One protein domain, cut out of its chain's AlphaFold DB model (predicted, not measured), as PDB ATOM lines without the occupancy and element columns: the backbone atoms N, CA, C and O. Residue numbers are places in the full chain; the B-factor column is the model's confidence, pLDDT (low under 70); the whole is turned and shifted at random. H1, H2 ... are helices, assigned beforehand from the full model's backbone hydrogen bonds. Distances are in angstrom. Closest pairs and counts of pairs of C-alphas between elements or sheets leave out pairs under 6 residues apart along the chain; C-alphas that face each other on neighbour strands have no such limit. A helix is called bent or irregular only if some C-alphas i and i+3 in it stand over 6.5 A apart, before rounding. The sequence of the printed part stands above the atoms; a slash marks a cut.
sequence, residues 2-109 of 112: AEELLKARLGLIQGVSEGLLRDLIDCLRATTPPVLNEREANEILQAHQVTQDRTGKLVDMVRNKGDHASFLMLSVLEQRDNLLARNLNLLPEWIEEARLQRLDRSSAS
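What this domain is: This is residues 2 to 109 of the 112 residues of the protein "CARD domain-containing protein" of Pangasianodon hypophthalmus (UniProt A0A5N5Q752). Six helices pack into a compact body, in which H1, H4 and H5 make an up-and-down bundle, each running against the one before it, with H2 packed on H4 and H5, H3 on H4, and short H6 on residues 74 to 78 of H5. H7 leads away from this body, and residues 100 to 109 stick out. The printed part has 108 residues with seven named helices, H1 to H7 along the chain, and no named strand: all helix. It is compact, with a radius of gyration of the C-alphas of 13.9 A and spans of 47 by 29 by 22 A.

How they stand to each other: H4, residues 51 to 65, and H5, residues 67 to 80, are the hub, touching four helices each. They form a hairpin at a steep tilt of 39 degrees; their closest C-alphas, Val 62 and Ala 69, are 5.5 A apart. H1, residues 2 to 15, touches H4 at a shallow tilt of 10 degrees, opposite ways, the closest C-alphas, Ile 13 and Gln 52, 4.7 A apart. H2, residues 18 to 30, touches H5 at a steep tilt of 50 degrees, closest at C-alphas Leu 24 and Val 76, 6.4 A. H3, residues 38 to 46, touches residues 54 to 58 of H4, closest at C-alphas Ile 44 and Arg 54, 5.6 A. H6, residues 82 to 87, touches H5, closest at C-alphas Ala 85 and Glu 78, 5.3 A. H7, residues 94 to 107, is apart from the other helices. Each O i to N i+4 pair is within hydrogen-bond range in H2 to H6, and 8 of 10 in H1 and H7.

Where its parts are: H4 spans 21.3 A, H7 20.2 A, H5 19.9 A. H1 begins at C-alpha 2 (88.643, -30.988, 53.541) and is irregular: C-alphas 7 and 10 are 7.3 A apart. H7 ends at C-alpha 107 (92.622, -15.927, 28.768).

The domain as a whole: The farthest C-alphas, Gln 49 and Ala 108, are 48.2 A apart. The printed part has no cut and no long link. pLDDT is under 70 at residue 48 and residues 90 to 109.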
ATOM      1  N   ALA A   2      88.899 -29.683  52.936       77.81
ATOM      2  CA  ALA A   2      88.643 -30.988  53.541       77.81
ATOM      3  C   ALA A   2      87.698 -30.924  54.761       77.81
ATOM      4  O   ALA A   2      86.841 -31.790  54.927       77.81
ATOM      5  N   GLU A   3      87.809 -29.881  55.592       80.50
ATOM      6  CA  GLU A   3      86.905 -29.675  56.734       80.50
ATOM      7  C   GLU A   3      85.477 -29.309  56.313       80.50
ATOM      8  O   GLU A   3      84.521 -29.809  56.899       80.50
ATOM      9  N   GLU A   4      85.310 -28.496  55.268       80.44
ATOM     10  CA  GLU A   4      83.986 -28.150  54.728       80.44
ATOM     11  C   GLU A   4      83.301 -29.375  54.119       80.44
ATOM     12  O   GLU A   4      82.129 -29.645  54.387       80.44
ATOM     13  N   LEU A   5      84.067 -30.195  53.394       83.94
ATOM     14  CA  LEU A   5      83.588 -31.477  52.890       83.94
ATOM     15  C   LEU A   5      83.146 -32.407  54.038       83.94
ATOM     16  O   LEU A   5      82.137 -33.102  53.919       83.94
ATOM     17  N   LEU A   6      83.858 -32.395  55.172       84.62
ATOM     18  CA  LEU A   6      83.477 -33.161  56.359       84.62
ATOM     19  C   LEU A   6      82.188 -32.637  57.007       84.62
ATOM     20  O   LEU A   6      81.341 -33.442  57.392       84.62
ATOM     21  N   LYS A   7      82.012 -31.316  57.110       84.12
ATOM     22  CA  LYS A   7      80.781 -30.709  57.645       84.12
ATOM     23  C   LYS A   7      79.565 -31.079  56.795       84.12
ATOM     24  O   LYS A   7      78.521 -31.430  57.338       84.12
ATOM     25  N   ALA A   8      79.720 -31.093  55.472       84.31
ATOM     26  CA  ALA A   8      78.658 -31.495  54.556       84.31
ATOM     27  C   ALA A   8      78.494 -33.012  54.399       84.31
ATOM     28  O   ALA A   8      77.520 -33.452  53.791       84.31
ATOM     29  N   ARG A   9      79.401 -33.829  54.954       87.00
ATOM     30  CA  ARG A   9      79.416 -35.293  54.792       87.00
ATOM     31  C   ARG A   9      78.061 -35.930  55.066       87.00
ATOM     32  O   ARG A   9      77.621 -36.765  54.286       87.00
ATOM     33  N   LEU A  10      77.394 -35.551  56.156       87.25
ATOM     34  CA  LEU A  10      76.089 -36.119  56.512       87.25
ATOM     35  C   LEU A  10      75.019 -35.802  55.467       87.25
ATOM     36  O   LEU A  10      74.267 -36.689  55.073       87.25
ATOM     37  N   GLY A  11      74.978 -34.564  54.986       87.19
ATOM     38  CA  GLY A  11      74.017 -34.178  53.966       87.19
ATOM     39  C   GLY A  11      74.358 -34.733  52.578       87.19
ATOM     40  O   GLY A  11      73.447 -35.073  51.832       87.19
ATOM     41  N   LEU A  12      75.641 -34.950  52.267       86.69
ATOM     42  CA  LEU A  12      76.058 -35.697  51.075       86.69
ATOM     43  C   LEU A  12      75.586 -37.147  51.150       86.69
ATOM     44  O   LEU A  12      74.971 -37.639  50.216       86.69
ATOM     45  N   ILE A  13      75.804 -37.817  52.281       89.00
ATOM     46  CA  ILE A  13      75.366 -39.204  52.485       89.00
ATOM     47  C   ILE A  13      73.851 -39.346  52.303       89.00
ATOM     48  O   ILE A  13      73.400 -40.348  51.759       89.00
ATOM     49  N   GLN A  14      73.067 -38.360  52.740       88.19
ATOM     50  CA  GLN A  14      71.608 -38.402  52.636       88.19
ATOM     51  C   GLN A  14      71.070 -37.940  51.274       88.19
ATOM     52  O   GLN A  14      70.028 -38.433  50.849       88.19
ATOM     53  N   GLY A  15      71.745 -36.998  50.610       85.56
ATOM     54  CA  GLY A  15      71.268 -36.360  49.381       85.56
ATOM     55  C   GLY A  15      71.853 -36.922  48.084       85.56
ATOM     56  O   GLY A  15      71.257 -36.741  47.025       85.56
ATOM     57  N   VAL A  16      72.997 -37.610  48.134       88.12
ATOM     58  CA  VAL A  16      73.623 -38.188  46.938       88.12
ATOM     59  C   VAL A  16      72.857 -39.433  46.494       88.12
ATOM     60  O   VAL A  16      72.740 -40.420  47.219       88.12
ATOM     61  N   SER A  17      72.360 -39.390  45.259       89.19
ATOM     62  CA  SER A  17      71.781 -40.550  44.581       89.19
ATOM     63  C   SER A  17      72.869 -41.465  44.006       89.19
ATOM     64  O   SER A  17      73.996 -41.038  43.770       89.19
ATOM     65  N   GLU A  18      72.533 -42.726  43.717       88.06
ATOM     66  CA  GLU A  18      73.489 -43.687  43.134       88.06
ATOM     67  C   GLU A  18      74.057 -43.205  41.786       88.06
ATOM     68  O   GLU A  18      75.232 -43.422  41.489       88.06
ATOM     69  N   GLY A  19      73.240 -42.516  40.979       89.31
ATOM     70  CA  GLY A  19      73.685 -41.919  39.718       89.31
ATOM     71  C   GLY A  19      74.706 -40.806  39.947       89.31
ATOM     72  O   GLY A  19      75.783 -40.828  39.357       89.31
ATOM     73  N   LEU A  20      74.413 -39.894  40.878       89.50
ATOM     74  CA  LEU A  20      75.330 -38.815  41.237       89.50
ATOM     75  C   LEU A  20      76.632 -39.353  41.847       89.50
ATOM     76  O   LEU A  20      77.704 -38.835  41.553       89.50
ATOM     77  N   LEU A  21      76.566 -40.416  42.652       90.56
ATOM     78  CA  LEU A  21      77.747 -41.078  43.205       90.56
ATOM     79  C   LEU A  21      78.675 -41.604  42.100       90.56
ATOM     80  O   LEU A  21      79.882 -41.366  42.155       90.56
ATOM     81  N   ARG A  22      78.126 -42.304  41.100       90.31
ATOM     82  CA  ARG A  22      78.902 -42.783  39.945       90.31
ATOM     83  C   ARG A  22      79.519 -41.629  39.165       90.31
ATOM     84  O   ARG A  22      80.718 -41.663  38.909       90.31
ATOM     85  N   ASP A  23      78.738 -40.590  38.883       90.25
ATOM     86  CA  ASP A  23      79.223 -39.402  38.178       90.25
ATOM     87  C   ASP A  23      80.366 -38.713  38.938       90.25
ATOM     88  O   ASP A  23      81.358 -38.309  38.329       90.25
ATOM     89  N   LEU A  24      80.261 -38.601  40.268       91.12
ATOM     90  CA  LEU A  24      81.321 -38.049  41.115       91.12
ATOM     91  C   LEU A  24      82.597 -38.888  41.013       91.12
ATOM     92  O   LEU A  24      83.678 -38.332  40.825       91.12
ATOM     93  N   ILE A  25      82.483 -40.214  41.102       91.56
ATOM     94  CA  ILE A  25      83.626 -41.128  40.988       91.56
ATOM     95  C   ILE A  25      84.283 -40.997  39.612       91.56
ATOM     96  O   ILE A  25      85.497 -40.814  39.537       91.56
ATOM     97  N   ASP A  26      83.507 -41.034  38.531       90.75
ATOM     98  CA  ASP A  26      84.042 -40.962  37.171       90.75
ATOM     99  C   ASP A  26      84.700 -39.608  36.882       90.75
ATOM    100  O   ASP A  26      85.798 -39.563  36.325       90.75
ATOM    101  N   CYS A  27      84.110 -38.499  37.341       89.56
ATOM    102  CA  CYS A  27      84.730 -37.181  37.199       89.56
ATOM    103  C   CYS A  27      86.034 -37.069  38.007       89.56
ATOM    104  O   CYS A  27      87.015 -36.530  37.502       89.56
ATOM    105  N   LEU A  28      86.083 -37.606  39.232       89.62
ATOM    106  CA  LEU A  28      87.293 -37.609  40.067       89.62
ATOM    107  C   LEU A  28      88.409 -38.510  39.518       89.62
ATOM    108  O   LEU A  28      89.584 -38.283  39.809       89.62
ATOM    109  N   ARG A  29      88.065 -39.525  38.723       91.19
ATOM    110  CA  ARG A  29      89.035 -40.332  37.967       91.19
ATOM    111  C   ARG A  29      89.520 -39.622  36.709       91.19
ATOM    112  O   ARG A  29      90.669 -39.796  36.324       91.19
ATOM    113  N   ALA A  30      88.649 -38.846  36.067       88.94
ATOM    114  CA  ALA A  30      88.958 -38.119  34.839       88.94
ATOM    115  C   ALA A  30      89.836 -36.873  35.066       88.94
ATOM    116  O   ALA A  30      90.341 -36.294  34.102       88.94
ATOM    117  N   THR A  31      90.035 -36.436  36.314       84.94
ATOM    118  CA  THR A  31      90.932 -35.312  36.613       84.94
ATOM    119  C   THR A  31      92.383 -35.657  36.273       84.94
ATOM    120  O   THR A  31      92.793 -36.813  36.305       84.94
ATOM    121  N   THR A  32      93.195 -34.645  35.964       82.12
ATOM    122  CA  THR A  32      94.639 -34.808  35.736       82.12
ATOM    123  C   THR A  32      95.407 -33.921  36.726       82.12
ATOM    124  O   THR A  32      95.345 -32.699  36.590       82.12
ATOM    125  N   PRO A  33      96.118 -34.491  37.721       83.12
ATOM    126  CA  PRO A  33      96.220 -35.922  38.023       83.12
ATOM    127  C   PRO A  33      94.899 -36.523  38.558       83.12
ATOM    128  O   PRO A  33      94.063 -35.788  39.098       83.12
ATOM    129  N   PRO A  34      94.693 -37.846  38.415       86.00
ATOM    130  CA  PRO A  34      93.491 -38.513  38.908       86.00
ATOM    131  C   PRO A  34      93.437 -38.446  40.433       86.00
ATOM    132  O   PRO A  34      94.399 -38.809  41.114       86.00
ATOM    133  N   VAL A  35      92.307 -37.985  40.977       89.25
ATOM    134  CA  VAL A  35      92.084 -37.990  42.430       89.25
ATOM    135  C   VAL A  35      91.886 -39.422  42.905       89.25
ATOM    136  O   VAL A  35      92.489 -39.825  43.898       89.25
ATOM    137  N   LEU A  36      91.070 -40.193  42.186       89.50
ATOM    138  CA  LEU A  36      90.830 -41.607  42.458       89.50
ATOM    139  C   LEU A  36      91.495 -42.458  41.383       89.50
ATOM    140  O   LEU A  36      91.293 -42.234  40.190       89.50
ATOM    141  N   ASN A  37      92.251 -43.468  41.802       89.62
ATOM    142  CA  ASN A  37      92.687 -44.512  40.883       89.62
ATOM    143  C   ASN A  37      91.564 -45.544  40.650       89.62
ATOM    144  O   ASN A  37      90.540 -45.557  41.337       89.62
ATOM    145  N   GLU A  38      91.740 -46.417  39.658       88.56
ATOM    146  CA  GLU A  38      90.738 -47.435  39.311       88.56
ATOM    147  C   GLU A  38      90.426 -48.385  40.476       88.56
ATOM    148  O   GLU A  38      89.269 -48.744  40.689       88.56
ATOM    149  N   ARG A  39      91.440 -48.743  41.269       89.81
ATOM    150  CA  ARG A  39      91.276 -49.628  42.420       89.81
ATOM    151  C   ARG A  39      90.431 -48.976  43.514       89.81
ATOM    152  O   ARG A  39      89.473 -49.585  43.970       89.81
ATOM    153  N   GLU A  40      90.748 -47.743  43.886       90.88
ATOM    154  CA  GLU A  40      90.024 -46.936  44.874       90.88
ATOM    155  C   GLU A  40      88.558 -46.737  44.474       90.88
ATOM    156  O   GLU A  40      87.649 -46.941  45.277       90.88
ATOM    157  N   ALA A  41      88.317 -46.394  43.207       89.38
ATOM    158  CA  ALA A  41      86.969 -46.246  42.673       89.38
ATOM    159  C   ALA A  41      86.170 -47.555  42.763       89.38
ATOM    160  O   ALA A  41      85.017 -47.556  43.196       89.38
ATOM    161  N   ASN A  42      86.789 -48.679  42.397       89.06
ATOM    162  CA  ASN A  42      86.140 -49.981  42.460       89.06
ATOM    163  C   ASN A  42      85.893 -50.424  43.912       89.06
ATOM    164  O   ASN A  42      84.835 -50.968  44.211       89.06
ATOM    165  N   GLU A  43      86.810 -50.128  44.837       89.31
ATOM    166  CA  GLU A  43      86.626 -50.366  46.274       89.31
ATOM    167  C   GLU A  43      85.420 -49.591  46.835       89.31
ATOM    168  O   GLU A  43      84.677 -50.134  47.651       89.31
ATOM    169  N   ILE A  44      85.173 -48.360  46.370       88.12
ATOM    170  CA  ILE A  44      83.984 -47.575  46.749       88.12
ATOM    171  C   ILE A  44      82.711 -48.174  46.140       88.12
ATOM    172  O   ILE A  44      81.717 -48.336  46.846       88.12
ATOM    173  N   LEU A  45      82.725 -48.526  44.852       85.38
ATOM    174  CA  LEU A  45      81.554 -49.087  44.165       85.38
ATOM    175  C   LEU A  45      81.160 -50.471  44.701       85.38
ATOM    176  O   LEU A  45      79.977 -50.806  44.741       85.38
ATOM    177  N   GLN A  46      82.141 -51.266  45.129       85.19
ATOM    178  CA  GLN A  46      81.927 -52.589  45.721       85.19
ATOM    179  C   GLN A  46      81.694 -52.542  47.237       85.19
ATOM    180  O   GLN A  46      81.305 -53.548  47.834       85.19
ATOM    181  N   ALA A  47      81.913 -51.397  47.885       77.38
ATOM    182  CA  ALA A  47      81.674 -51.257  49.311       77.38
ATOM    183  C   ALA A  47      80.175 -51.251  49.637       77.38
ATOM    184  O   ALA A  47      79.441 -50.415  49.126       77.38
ATOM    185  N   HIS A  48      79.765 -52.103  50.585       66.56
ATOM    186  CA  HIS A  48      78.429 -52.141  51.205       66.56
ATOM    187  C   HIS A  48      77.239 -52.210  50.215       66.56
ATOM    188  O   HIS A  48      77.370 -52.088  48.996       66.56
ATOM    189  N   GLN A  49      76.036 -52.480  50.730       74.88
ATOM    190  CA  GLN A  49      74.836 -52.625  49.891       74.88
ATOM    191  C   GLN A  49      74.127 -51.298  49.589       74.88
ATOM    192  O   GLN A  49      73.351 -51.249  48.638       74.88
ATOM    193  N   VAL A  50      74.387 -50.231  50.355       86.19
ATOM    194  CA  VAL A  50      73.629 -48.973  50.270       86.19
ATOM    195  C   VAL A  50      74.491 -47.793  49.813       86.19
ATOM    196  O   VAL A  50      75.647 -47.653  50.210       86.19
ATOM    197  N   THR A  51      73.904 -46.909  49.000       88.44
ATOM    198  CA  THR A  51      74.538 -45.702  48.432       88.44
ATOM    199  C   THR A  51      75.118 -44.769  49.498       88.44
ATOM    200  O   THR A  51      76.153 -44.138  49.290       88.44
ATOM    201  N   GLN A  52      74.479 -44.715  50.665       89.19
ATOM    202  CA  GLN A  52      74.867 -43.870  51.794       89.19
ATOM    203  C   GLN A  52      76.271 -44.219  52.314       89.19
ATOM    204  O   GLN A  52      77.131 -43.345  52.439       89.19
ATOM    205  N   ASP A  53      76.539 -45.508  52.524       88.06
ATOM    206  CA  ASP A  53      77.839 -45.992  53.000       88.06
ATOM    207  C   ASP A  53      78.944 -45.746  51.965       88.06
ATOM    208  O   ASP A  53      80.055 -45.337  52.311       88.06
ATOM    209  N   ARG A  54      78.630 -45.951  50.679       91.06
ATOM    210  CA  ARG A  54      79.557 -45.686  49.566       91.06
ATOM    211  C   ARG A  54      79.909 -44.211  49.469       91.06
ATOM    212  O   ARG A  54      81.081 -43.866  49.339       91.06
ATOM    213  N   THR A  55      78.909 -43.344  49.597       91.44
ATOM    214  CA  THR A  55      79.099 -41.890  49.607       91.44
ATOM    215  C   THR A  55      79.976 -41.468  50.782       91.44
ATOM    216  O   THR A  55      80.907 -40.686  50.601       91.44
ATOM    217  N   GLY A  56      79.750 -42.035  51.971       90.56
ATOM    218  CA  GLY A  56      80.602 -41.793  53.135       90.56
ATOM    219  C   GLY A  56      82.061 -42.173  52.877       90.56
ATOM    220  O   GLY A  56      82.953 -41.365  53.132       90.56
ATOM    221  N   LYS A  57      82.305 -43.354  52.293       91.12
ATOM    222  CA  LYS A  57      83.660 -43.791  51.915       91.12
ATOM    223  C   LYS A  57      84.308 -42.889  50.871       91.12
ATOM    224  O   LYS A  57      85.486 -42.572  51.015       91.12
ATOM    225  N   LEU A  58      83.561 -42.462  49.851       91.62
ATOM    226  CA  LEU A  58      84.051 -41.517  48.849       91.62
ATOM    227  C   LEU A  58      84.512 -40.214  49.512       91.62
ATOM    228  O   LEU A  58      85.643 -39.785  49.294       91.62
ATOM    229  N   VAL A  59      83.661 -39.624  50.357       90.81
ATOM    230  CA  VAL A  59      83.971 -38.382  51.078       90.81
ATOM    231  C   VAL A  59      85.221 -38.546  51.939       90.81
ATOM    232  O   VAL A  59      86.125 -37.716  51.870       90.81
ATOM    233  N   ASP A  60      85.305 -39.623  52.719       90.25
ATOM    234  CA  ASP A  60      86.443 -39.863  53.609       90.25
ATOM    235  C   ASP A  60      87.749 -40.051  52.822       90.25
ATOM    236  O   ASP A  60      88.793 -39.518  53.208       90.25
ATOM    237  N   MET A  61      87.697 -40.751  51.686       90.94
ATOM    238  CA  MET A  61      88.855 -40.975  50.822       90.94
ATOM    239  C   MET A  61      89.340 -39.683  50.158       90.94
ATOM    240  O   MET A  61      90.535 -39.384  50.183       90.94
ATOM    241  N   VAL A  62      88.420 -38.891  49.604       90.50
ATOM    242  CA  VAL A  62      88.726 -37.590  48.996       90.50
ATOM    243  C   VAL A  62      89.299 -36.629  50.038       90.50
ATOM    244  O   VAL A  62      90.305 -35.969  49.777       90.50
ATOM    245  N   ARG A  63      88.719 -36.601  51.243       89.69
ATOM    246  CA  ARG A  63      89.208 -35.787  52.362       89.69
ATOM    247  C   ARG A  63      90.638 -36.163  52.749       89.69
ATOM    248  O   ARG A  63      91.471 -35.278  52.925       89.69
ATOM    249  N   ASN A  64      90.938 -37.459  52.845       89.12
ATOM    250  CA  ASN A  64      92.272 -37.948  53.213       89.12
ATOM    251  C   ASN A  64      93.348 -37.608  52.167       89.12
ATOM    252  O   ASN A  64      94.520 -37.503  52.516       89.12
ATOM    253  N   LYS A  65      92.967 -37.401  50.900       88.56
ATOM    254  CA  LYS A  65      93.876 -36.938  49.837       88.56
ATOM    255  C   LYS A  65      94.189 -35.439  49.919       88.56
ATOM    256  O   LYS A  65      95.136 -34.981  49.283       88.56
ATOM    257  N   GLY A  66      93.423 -34.683  50.703       85.44
ATOM    258  CA  GLY A  66      93.678 -33.280  51.010       85.44
ATOM    259  C   GLY A  66      92.742 -32.295  50.312       85.44
ATOM    260  O   GLY A  66      91.743 -32.645  49.675       85.44
ATOM    261  N   ASP A  67      93.076 -31.014  50.454       83.44
ATOM    262  CA  ASP A  67      92.203 -29.910  50.055       83.44
ATOM    263  C   ASP A  67      91.943 -29.842  48.550       83.44
ATOM    264  O   ASP A  67      90.831 -29.511  48.145       83.44
ATOM    265  N   HIS A  68      92.930 -30.189  47.720       84.56
ATOM    266  CA  HIS A  68      92.774 -30.158  46.265       84.56
ATOM    267  C   HIS A  68      91.741 -31.181  45.771       84.56
ATOM    268  O   HIS A  68      90.861 -30.849  44.980       84.56
ATOM    269  N   ALA A  69      91.807 -32.409  46.289       87.56
ATOM    270  CA  ALA A  69      90.841 -33.459  45.989       87.56
ATOM    271  C   ALA A  69      89.434 -33.070  46.465       87.56
ATOM    272  O   ALA A  69      88.460 -33.199  45.722       87.56
ATOM    273  N   SER A  70      89.343 -32.521  47.681       89.06
ATOM    274  CA  SER A  70      88.083 -32.041  48.257       89.06
ATOM    275  C   SER A  70      87.461 -30.927  47.413       89.06
ATOM    276  O   SER A  70      86.269 -30.964  47.125       89.06
ATOM    277  N   PHE A  71      88.271 -29.975  46.946       86.12
ATOM    278  CA  PHE A  71      87.833 -28.909  46.045       86.12
ATOM    279  C   PHE A  71      87.273 -29.451  44.723       86.12
ATOM    280  O   PHE A  71      86.223 -28.995  44.265       86.12
ATOM    281  N   LEU A  72      87.943 -30.435  44.115       86.44
ATOM    282  CA  LEU A  72      87.482 -31.047  42.868       86.44
ATOM    283  C   LEU A  72      86.142 -31.763  43.054       86.44
ATOM    284  O   LEU A  72      85.242 -31.577  42.240       86.44
ATOM    285  N   MET A  73      85.973 -32.514  44.146       87.62
ATOM    286  CA  MET A  73      84.703 -33.180  44.445       87.62
ATOM    287  C   MET A  73      83.556 -32.178  44.601       87.62
ATOM    288  O   MET A  73      82.491 -32.384  44.025       87.62
ATOM    289  N   LEU A  74      83.780 -31.082  45.329       86.12
ATOM    290  CA  LEU A  74      82.784 -30.019  45.493       86.12
ATOM    291  C   LEU A  74      82.454 -29.330  44.163       86.12
ATOM    292  O   LEU A  74      81.289 -29.069  43.884       86.12
ATOM    293  N   SER A  75      83.461 -29.109  43.314       84.38
ATOM    294  CA  SER A  75      83.265 -28.519  41.985       84.38
ATOM    295  C   SER A  75      82.397 -29.406  41.091       84.38
ATOM    296  O   SER A  75      81.489 -28.913  40.425       84.38
ATOM    297  N   VAL A  76      82.644 -30.721  41.085       86.56
ATOM    298  CA  VAL A  76      81.821 -31.674  40.323       86.56
ATOM    299  C   VAL A  76      80.415 -31.754  40.910       86.56
ATOM    300  O   VAL A  76      79.447 -31.748  40.155       86.56
ATOM    301  N   LEU A  77      80.288 -31.799  42.238       87.44
ATOM    302  CA  LEU A  77      78.992 -31.814  42.910       87.44
ATOM    303  C   LEU A  77      78.149 -30.609  42.500       87.44
ATOM    304  O   LEU A  77      77.002 -30.782  42.126       87.44
ATOM    305  N   GLU A  78      78.719 -29.409  42.506       85.06
ATOM    306  CA  GLU A  78      78.019 -28.199  42.082       85.06
ATOM    307  C   GLU A  78      77.606 -28.246  40.600       85.06
ATOM    308  O   GLU A  78      76.514 -27.804  40.244       85.06
ATOM    309  N   GLN A  79      78.464 -28.784  39.728       84.38
ATOM    310  CA  GLN A  79      78.165 -28.926  38.299       84.38
ATOM    311  C   GLN A  79      77.041 -29.932  38.029       84.38
ATOM    312  O   GLN A  79      76.272 -29.748  37.086       84.38
ATOM    313  N   ARG A  80      76.963 -31.005  38.823       85.69
ATOM    314  CA  ARG A  80      75.981 -32.084  38.648       85.69
ATOM    315  C   ARG A  80      74.679 -31.820  39.397       85.69
ATOM    316  O   ARG A  80      73.610 -32.085  38.860       85.69
ATOM    317  N   ASP A  81      74.775 -31.290  40.608       84.44
ATOM    318  CA  ASP A  81      73.658 -30.977  41.490       84.44
ATOM    319  C   ASP A  81      73.944 -29.707  42.309       84.44
ATOM    320  O   ASP A  81      74.334 -29.719  43.484       84.44
ATOM    321  N   ASN A  82      73.732 -28.568  41.651       80.44
ATOM    322  CA  ASN A  82      73.894 -27.248  42.251       80.44
ATOM    323  C   ASN A  82      72.951 -27.043  43.451       80.44
ATOM    324  O   ASN A  82      73.329 -26.415  44.440       80.44
ATOM    325  N   LEU A  83      71.736 -27.601  43.394       82.31
ATOM    326  CA  LEU A  83      70.762 -27.487  44.480       82.31
ATOM    327  C   LEU A  83      71.262 -28.192  45.737       82.31
ATOM    328  O   LEU A  83      71.209 -27.609  46.819       82.31
ATOM    329  N   LEU A  84      71.798 -29.404  45.598       83.38
ATOM    330  CA  LEU A  84      72.395 -30.119  46.716       83.38
ATOM    331  C   LEU A  84      73.612 -29.367  47.268       83.38
ATOM    332  O   LEU A  84      73.697 -29.161  48.475       83.38
ATOM    333  N   ALA A  85      74.509 -28.871  46.411       81.31
ATOM    334  CA  ALA A  85      75.660 -28.081  46.854       81.31
ATOM    335  C   ALA A  85      75.247 -26.818  47.643       81.31
ATOM    336  O   ALA A  85      75.816 -26.533  48.701       81.31
ATOM    337  N   ARG A  86      74.213 -26.100  47.180       79.31
ATOM    338  CA  ARG A  86      73.630 -24.936  47.873       79.31
ATOM    339  C   ARG A  86      73.001 -25.309  49.209       79.31
ATOM    340  O   ARG A  86      73.276 -24.658  50.210       79.31
ATOM    341  N   ASN A  87      72.194 -26.368  49.240       81.06
ATOM    342  CA  ASN A  87      71.511 -26.827  50.453       81.06
ATOM    343  C   ASN A  87      72.492 -27.260  51.546       81.06
ATOM    344  O   ASN A  87      72.198 -27.133  52.732       81.06
ATOM    345  N   LEU A  88      73.664 -27.755  51.151       79.50
ATOM    346  CA  LEU A  88      74.731 -28.155  52.064       79.50
ATOM    347  C   LEU A  88      75.646 -26.998  52.475       79.50
ATOM    348  O   LEU A  88      76.620 -27.225  53.189       79.50
ATOM    349  N   ASN A  89      75.338 -25.773  52.033       73.06
ATOM    350  CA  ASN A  89      76.132 -24.569  52.255       73.06
ATOM    351  C   ASN A  89      77.608 -24.743  51.846       73.06
ATOM    352  O   ASN A  89      78.512 -24.162  52.441       73.06
ATOM    353  N   LEU A  90      77.847 -25.578  50.828       69.19
ATOM    354  CA  LEU A  90      79.174 -25.931  50.316       69.19
ATOM    355  C   LEU A  90      79.719 -24.920  49.304       69.19
ATOM    356  O   LEU A  90      80.828 -25.097  48.800       69.19
ATOM    357  N   LEU A  91      78.943 -23.877  49.010       61.84
ATOM    358  CA  LEU A  91      79.330 -22.749  48.177       61.84
ATOM    359  C   LEU A  91      79.658 -21.560  49.076       61.84
ATOM    360  O   LEU A  91      78.796 -20.715  49.313       61.84
ATOM    361  N   PRO A  92      80.880 -21.466  49.612       55.69
ATOM    362  CA  PRO A  92      81.329 -20.193  50.112       55.69
ATOM    363  C   PRO A  92      81.561 -19.273  48.903       55.69
ATOM    364  O   PRO A  92      82.094 -19.705  47.879       55.69
ATOM    365  N   GLU A  93      81.169 -18.004  49.027       55.28
ATOM    366  CA  GLU A  93      81.259 -16.982  47.967       55.28
ATOM    367  C   GLU A  93      82.655 -16.885  47.304       55.28
ATOM    368  O   GLU A  93      82.774 -16.435  46.169       55.28
ATOM    369  N   TRP A  94      83.719 -17.380  47.952       55.00
ATOM    370  CA  TRP A  94      85.084 -17.409  47.413       55.00
ATOM    371  C   TRP A  94      85.382 -18.556  46.422       55.00
ATOM    372  O   TRP A  94      86.395 -18.488  45.722       55.00
ATOM    373  N   ILE A  95      84.546 -19.605  46.300       56.44
ATOM    374  CA  ILE A  95      84.699 -20.591  45.202       56.44
ATOM    375  C   ILE A  95      84.431 -19.917  43.850       56.44
ATOM    376  O   ILE A  95      85.106 -20.236  42.867       56.44
ATOM    377  N   GLU A  96      83.529 -18.933  43.815       56.56
ATOM    378  CA  GLU A  96      83.301 -18.080  42.647       56.56
ATOM    379  C   GLU A  96      84.582 -17.307  42.289       56.56
ATOM    380  O   GLU A  96      85.018 -17.320  41.138       56.56
ATOM    381  N   GLU A  97      85.265 -16.727  43.281       51.88
ATOM    382  CA  GLU A  97      86.542 -16.030  43.076       51.88
ATOM    383  C   GLU A  97      87.657 -16.976  42.605       51.88
ATOM    384  O   GLU A  97      88.405 -16.647  41.682       51.88
ATOM    385  N   ALA A  98      87.753 -18.184  43.169       54.28
ATOM    386  CA  ALA A  98      88.718 -19.194  42.736       54.28
ATOM    387  C   ALA A  98      88.432 -19.708  41.309       54.28
ATOM    388  O   ALA A  98      89.370 -20.011  40.562       54.28
ATOM    389  N   ARG A  99      87.156 -19.778  40.897       54.56
ATOM    390  CA  ARG A  99      86.754 -20.035  39.502       54.56
ATOM    391  C   ARG A  99      87.174 -18.894  38.580       54.56
ATOM    392  O   ARG A  99      87.769 -19.159  37.534       54.56
ATOM    393  N   LEU A 100      86.924 -17.647  38.976       54.78
ATOM    394  CA  LEU A 100      87.277 -16.458  38.196       54.78
ATOM    395  C   LEU A 100      88.797 -16.331  38.005       54.78
ATOM    396  O   LEU A 100      89.255 -16.083  36.891       54.78
ATOM    397  N   GLN A 101      89.594 -16.629  39.035       55.44
ATOM    398  CA  GLN A 101      91.061 -16.607  38.953       55.44
ATOM    399  C   GLN A 101      91.644 -17.679  38.009       55.44
ATOM    400  O   GLN A 101      92.729 -17.492  37.452       55.44
ATOM    401  N   ARG A 102      90.951 -18.812  37.806       53.84
ATOM    402  CA  ARG A 102      91.386 -19.856  36.857       53.84
ATOM    403  C   ARG A 102      90.968 -19.559  35.419       53.84
ATOM    404  O   ARG A 102      91.718 -19.921  34.513       53.84
ATOM    405  N   LEU A 103      89.829 -18.895  35.206       53.66
ATOM    406  CA  LEU A 103      89.439 -18.415  33.876       53.66
ATOM    407  C   LEU A 103      90.368 -17.297  33.385       53.66
ATOM    408  O   LEU A 103      90.805 -17.359  32.240       53.66
ATOM    409  N   ASP A 104      90.760 -16.367  34.260       51.19
ATOM    410  CA  ASP A 104      91.651 -15.248  33.911       51.19
ATOM    411  C   ASP A 104      93.034 -15.725  33.409       51.19
ATOM    412  O   ASP A 104      93.524 -15.301  32.358       51.19
ATOM    413  N   ARG A 105      93.626 -16.738  34.063       50.69
ATOM    414  CA  ARG A 105      94.895 -17.338  33.603       50.69
ATOM    415  C   ARG A 105      94.793 -18.114  32.288       50.69
ATOM    416  O   ARG A 105      95.818 -18.315  31.642       50.69
ATOM    417  N   SER A 106      93.600 -18.558  31.891       51.75
ATOM    418  CA  SER A 106      93.390 -19.241  30.607       51.75
ATOM    419  C   SER A 106      93.213 -18.244  29.453       51.75
ATOM    420  O   SER A 106      93.629 -18.529  28.334       51.75
ATOM    421  N   SER A 107      92.705 -17.038  29.730       51.25
ATOM    422  CA  SER A 107      92.622 -15.927  28.768       51.25
ATOM    423  C   SER A 107      93.939 -15.162  28.560       51.25
ATOM    424  O   SER A 107      94.092 -14.499  27.539       51.25
ATOM    425  N   ALA A 108      94.924 -15.284  29.458       53.06
ATOM    426  CA  ALA A 108      96.216 -14.596  29.326       53.06
ATOM    427  C   ALA A 108      97.215 -15.256  28.342       53.06
ATOM    428  O   ALA A 108      98.280 -14.695  28.100       53.06
ATOM    429  N   SER A 109      96.898 -16.423  27.760       50.19
ATOM    430  CA  SER A 109      97.761 -17.118  26.779       50.19
ATOM    431  C   SER A 109      97.281 -16.995  25.325       50.19
ATOM    432  O   SER A 109      97.776 -17.711  24.453       50.19
TER     433      SER A 109